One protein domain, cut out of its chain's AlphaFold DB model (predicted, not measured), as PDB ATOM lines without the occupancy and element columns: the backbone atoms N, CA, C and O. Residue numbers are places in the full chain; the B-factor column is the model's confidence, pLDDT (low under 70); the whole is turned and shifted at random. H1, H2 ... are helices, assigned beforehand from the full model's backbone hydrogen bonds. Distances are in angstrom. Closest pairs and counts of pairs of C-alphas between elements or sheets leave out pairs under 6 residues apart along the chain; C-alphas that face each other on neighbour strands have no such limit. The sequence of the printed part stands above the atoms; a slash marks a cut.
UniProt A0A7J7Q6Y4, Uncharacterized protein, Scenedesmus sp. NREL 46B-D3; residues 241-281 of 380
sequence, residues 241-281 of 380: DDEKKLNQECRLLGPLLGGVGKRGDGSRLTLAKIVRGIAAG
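Overview. This is residues 241 to 281 of the 380 residues of an uncharacterized protein of Scenedesmus sp. NREL 46B-D3 (UniProt A0A7J7Q6Y4). Two helices make a wide, open V: H1 and H2 meet where residues 250 to 253 of H1 come beside residues 270 to 274 of H2, and the arms point away from each other. The long loop of residues 254 to 267 bulges out near this joint and folds back to begin H2. The printed part has 41 residues, with H1 then H2 and no named strand, an all-helix class. It is compact, radius of gyration of the C-alphas 9.6 A, and only just elongated, spanning 29 by 19 by 15 A.

Arrangement. H1, residues 241 to 253, touches H2, residues 268 to 279, with residues 250 to 253 alone. The closest C-alphas, of Cys 250 and Thr 270, are 6.8 A apart. The helices run the same way at a steep tilt of 58 degrees. In H1 and H2 every O i to N i+4 pair is within hydrogen-bond range.

Along the chain. H1 measures 18.5 A from C-alpha 241 at (114.718, 132.070, 86.582) to C-alpha 253. H2 measures 16.4 A and ends with C-alpha 279 at (137.541, 119.239, 92.332).

Size, cuts and confidence. The C-alphas farthest apart, of Asp 241 and Ala 280, are 29.3 A apart. The printed part has no cut. The link from H1 to H2 is long, 14 residues. Residues 256 to 270 have pLDDT under 70.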
ATOM      1  N   ASP A 241     114.235 132.524  87.887       75.69
ATOM      2  CA  ASP A 241     114.718 132.070  86.582       75.69
ATOM      3  C   ASP A 241     116.151 131.547  86.662       75.69
ATOM      4  O   ASP A 241     116.463 130.517  86.067       75.69
ATOM      5  N   ASP A 242     116.989 132.164  87.491       72.19
ATOM      6  CA  ASP A 242     118.324 131.647  87.790       72.19
ATOM      7  C   ASP A 242     118.256 130.274  88.481       72.19
ATOM      8  O   ASP A 242     119.062 129.392  88.187       72.19
ATOM      9  N   GLU A 243     117.274 130.049  89.364       72.88
ATOM     10  CA  GLU A 243     117.046 128.742  90.004       72.88
ATOM     11  C   GLU A 243     116.621 127.669  88.996       72.88
ATOM     12  O   GLU A 243     117.129 126.545  89.027       72.88
ATOM     13  N   LYS A 244     115.749 128.021  88.044       78.12
ATOM     14  CA  LYS A 244     115.399 127.133  86.927       78.12
ATOM     15  C   LYS A 244     116.617 126.821  86.060       78.12
ATOM     16  O   LYS A 244     116.837 125.654  85.742       78.12
ATOM     17  N   LYS A 245     117.421 127.834  85.725       78.81
ATOM     18  CA  LYS A 245     118.635 127.679  84.919       78.81
ATOM     19  C   LYS A 245     119.655 126.775  85.611       78.81
ATOM     20  O   LYS A 245     120.149 125.839  84.990       78.81
ATOM     21  N   LEU A 246     119.900 126.978  86.906       73.00
ATOM     22  CA  LEU A 246     120.809 126.132  87.679       73.00
ATOM     23  C   LEU A 246     120.326 124.676  87.736       73.00
ATOM     24  O   LEU A 246     121.127 123.759  87.560       73.00
ATOM     25  N   ASN A 247     119.028 124.443  87.950       74.25
ATOM     26  CA  ASN A 247     118.467 123.088  87.938       74.25
ATOM     27  C   ASN A 247     118.595 122.433  86.554       74.25
ATOM     28  O   ASN A 247     118.886 121.241  86.455       74.25
ATOM     29  N   GLN A 248     118.433 123.205  85.479       78.06
ATOM     30  CA  GLN A 248     118.602 122.719  84.112       78.06
ATOM     31  C   GLN A 248     120.063 122.353  83.813       78.06
ATOM     32  O   GLN A 248     120.324 121.288  83.261       78.06
ATOM     33  N   GLU A 249     121.023 123.167  84.256       74.31
ATOM     34  CA  GLU A 249     122.452 122.843  84.170       74.31
ATOM     35  C   GLU A 249     122.810 121.606  85.015       74.31
ATOM     36  O   GLU A 249     123.519 120.713  84.547       74.31
ATOM     37  N   CYS A 250     122.255 121.482  86.225       71.94
ATOM     38  CA  CYS A 250     122.454 120.306  87.079       71.94
ATOM     39  C   CYS A 250     121.892 119.021  86.453       71.94
ATOM     40  O   CYS A 250     122.507 117.964  86.588       71.94
ATOM     41  N   ARG A 251     120.763 119.102  85.738       74.88
ATOM     42  CA  ARG A 251     120.192 117.978  84.978       74.88
ATOM     43  C   ARG A 251     121.105 117.513  83.851       74.88
ATOM     44  O   ARG A 251     121.268 116.311  83.670       74.88
ATOM     45  N   LEU A 252     121.717 118.445  83.122       73.19
ATOM     46  CA  LEU A 252     122.640 118.114  82.033       73.19
ATOM     47  C   LEU A 252     123.918 117.437  82.550       73.19
ATOM     48  O   LEU A 252     124.436 116.522  81.915       73.19
ATOM     49  N   LEU A 253     124.410 117.861  83.716       70.62
ATOM     50  CA  LEU A 253     125.633 117.323  84.320       70.62
ATOM     51  C   LEU A 253     125.401 116.047  85.148       70.62
ATOM     52  O   LEU A 253     126.338 115.283  85.373       70.62
ATOM     53  N   GLY A 254     124.171 115.801  85.598       71.25
ATOM     54  CA  GLY A 254     123.811 114.675  86.462       71.25
ATOM     55  C   GLY A 254     124.214 113.288  85.933       71.25
ATOM     56  O   GLY A 254     124.762 112.499  86.708       71.25
ATOM     57  N   PRO A 255     123.996 112.971  84.642       74.44
ATOM     58  CA  PRO A 255     124.443 111.714  84.044       74.44
ATOM     59  C   PRO A 255     125.967 111.559  84.008       74.44
ATOM     60  O   PRO A 255     126.472 110.469  84.264       74.44
ATOM     61  N   LEU A 256     126.702 112.651  83.760       69.00
ATOM     62  CA  LEU A 256     128.167 112.640  83.631       69.00
ATOM     63  C   LEU A 256     128.882 112.328  84.949       69.00
ATOM     64  O   LEU A 256     130.008 111.843  84.947       69.00
ATOM     65  N   LEU A 257     128.220 112.590  86.076       66.31
ATOM     66  CA  LEU A 257     128.759 112.421  87.427       66.31
ATOM     67  C   LEU A 257     128.213 111.168  88.129       66.31
ATOM     68  O   LEU A 257     128.126 111.115  89.359       66.31
ATOM     69  N   GLY A 258     127.799 110.165  87.349       66.50
ATOM     70  CA  GLY A 258     127.355 108.873  87.875       66.50
ATOM     71  C   GLY A 258     125.902 108.857  88.350       66.50
ATOM     72  O   GLY A 258     125.606 108.297  89.404       66.50
ATOM     73  N   GLY A 259     124.995 109.477  87.589       60.91
ATOM     74  CA  GLY A 259     123.553 109.270  87.725       60.91
ATOM     75  C   GLY A 259     122.997 109.676  89.089       60.91
ATOM     76  O   GLY A 259     122.656 108.848  89.935       60.91
ATOM     77  N   VAL A 260     122.807 110.973  89.305       57.66
ATOM     78  CA  VAL A 260     121.765 111.411  90.244       57.66
ATOM     79  C   VAL A 260     120.426 111.030  89.620       57.66
ATOM     80  O   VAL A 260     119.939 111.717  88.737       57.66
ATOM     81  N   GLY A 261     119.875 109.872  90.006       61.88
ATOM     82  CA  GLY A 261     118.586 109.393  89.496       61.88
ATOM     83  C   GLY A 261     117.448 110.409  89.691       61.88
ATOM     84  O   GLY A 261     117.637 111.458  90.301       61.88
ATOM     85  N   LYS A 262     116.226 110.072  89.252       63.16
ATOM     86  CA  LYS A 262     115.049 110.975  89.180       63.16
ATOM     87  C   LYS A 262     114.738 111.820  90.440       63.16
ATOM     88  O   LYS A 262     114.021 112.807  90.344       63.16
ATOM     89  N   ARG A 263     115.255 111.460  91.624       59.53
ATOM     90  CA  ARG A 263     115.115 112.220  92.886       59.53
ATOM     91  C   ARG A 263     116.127 113.369  93.074       59.53
ATOM     92  O   ARG A 263     116.007 114.109  94.046       59.53
ATOM     93  N   GLY A 264     117.135 113.516  92.209       57.03
ATOM     94  CA  GLY A 264     118.261 114.446  92.392       57.03
ATOM     95  C   GLY A 264     118.178 115.773  91.628       57.03
ATOM     96  O   GLY A 264     119.000 116.653  91.876       57.03
ATOM     97  N   ASP A 265     117.191 115.952  90.754       56.56
ATOM     98  CA  ASP A 265     117.149 117.032  89.749       56.56
ATOM     99  C   ASP A 265     117.110 118.476  90.283       56.56
ATOM    100  O   ASP A 265     117.342 119.407  89.518       56.56
ATOM    101  N   GLY A 266     116.851 118.683  91.577       56.22
ATOM    102  CA  GLY A 266     116.921 120.004  92.225       56.22
ATOM    103  C   GLY A 266     117.694 120.008  93.545       56.22
ATOM    104  O   GLY A 266     117.565 120.918  94.358       56.22
ATOM    105  N   SER A 267     118.443 118.941  93.829       58.78
ATOM    106  CA  SER A 267     118.995 118.710  95.162       58.78
ATOM    107  C   SER A 267     120.368 119.353  95.348       58.78
ATOM    108  O   SER A 267     121.280 119.185  94.538       58.78
ATOM    109  N   ARG A 268     120.572 119.969  96.521       64.62
ATOM    110  CA  ARG A 268     121.883 120.376  97.067       64.62
ATOM    111  C   ARG A 268     122.919 119.237  97.020       64.62
ATOM    112  O   ARG A 268     124.118 119.494  96.974       64.62
ATOM    113  N   LEU A 269     122.451 117.985  97.004       64.44
ATOM    114  CA  LEU A 269     123.256 116.776  96.842       64.44
ATOM    115  C   LEU A 269     123.897 116.678  95.445       64.44
ATOM    116  O   LEU A 269     125.054 116.278  95.340       64.44
ATOM    117  N   THR A 270     123.184 117.082  94.393       67.94
ATOM    118  CA  THR A 270     123.688 117.139  93.011       67.94
ATOM    119  C   THR A 270     124.730 118.234  92.873       67.94
ATOM    120  O   THR A 270     125.818 117.971  92.374       67.94
ATOM    121  N   LEU A 271     124.468 119.419  93.431       70.44
ATOM    122  CA  LEU A 271     125.450 120.503  93.467       70.44
ATOM    123  C   LEU A 271     126.729 120.080  94.212       70.44
ATOM    124  O   LEU A 271     127.832 120.318  93.735       70.44
ATOM    125  N   ALA A 272     126.601 119.395  95.352       74.50
ATOM    126  CA  ALA A 272     127.751 118.880  96.094       74.50
ATOM    127  C   ALA A 272     128.538 117.823  95.300       74.50
ATOM    128  O   ALA A 272     129.766 117.823  95.355       74.50
ATOM    129  N   LYS A 273     127.856 116.946  94.552       73.88
ATOM    130  CA  LYS A 273     128.506 115.991  93.640       73.88
ATOM    131  C   LYS A 273     129.202 116.695  92.479       73.88
ATOM    132  O   LYS A 273     130.339 116.353  92.198       73.88
ATOM    133  N   ILE A 274     128.581 117.708  91.877       72.19
ATOM    134  CA  ILE A 274     129.186 118.532  90.821       72.19
ATOM    135  C   ILE A 274     130.453 119.210  91.337       72.19
ATOM    136  O   ILE A 274     131.511 119.074  90.734       72.19
ATOM    137  N   VAL A 275     130.383 119.869  92.493       80.56
ATOM    138  CA  VAL A 275     131.550 120.532  93.090       80.56
ATOM    139  C   VAL A 275     132.659 119.521  93.408       80.56
ATOM    140  O   VAL A 275     133.823 119.793  93.120       80.56
ATOM    141  N   ARG A 276     132.321 118.338  93.943       82.00
ATOM    142  CA  ARG A 276     133.305 117.269  94.188       82.00
ATOM    143  C   ARG A 276     133.901 116.714  92.896       82.00
ATOM    144  O   ARG A 276     135.112 116.569  92.842       82.00
ATOM    145  N   GLY A 277     133.095 116.450  91.871       76.94
ATOM    146  CA  GLY A 277     133.554 115.931  90.580       76.94
ATOM    147  C   GLY A 277     134.441 116.926  89.829       76.94
ATOM    148  O   GLY A 277     135.442 116.540  89.226       76.94
ATOM    149  N   ILE A 278     134.148 118.229  89.934       79.56
ATOM    150  CA  ILE A 278     135.022 119.294  89.418       79.56
ATOM    151  C   ILE A 278     136.354 119.306  90.179       79.56
ATOM    152  O   ILE A 278     137.409 119.313  89.547       79.56
ATOM    153  N   ALA A 279     136.324 119.265  91.516       76.75
ATOM    154  CA  ALA A 279     137.541 119.239  92.332       76.75
ATOM    155  C   ALA A 279     138.375 117.961  92.121       76.75
ATOM    156  O   ALA A 279     139.601 118.020  92.130       76.75
ATOM    157  N   ALA A 280     137.719 116.823  91.886       84.69
ATOM    158  CA  ALA A 280     138.350 115.546  91.555       84.69
ATOM    159  C   ALA A 280     138.892 115.494  90.111       84.69
ATOM    160  O   ALA A 280     139.607 114.560  89.750       84.69
ATOM    161  N   GLY A 281     138.563 116.486  89.276       86.38
ATOM    162  CA  GLY A 281     138.986 116.548  87.879       86.38
ATOM    163  C   GLY A 281     138.247 115.581  86.949       86.38
ATOM    164  O   GLY A 281     138.656 115.424  85.802       86.38
TER     165      GLY A 281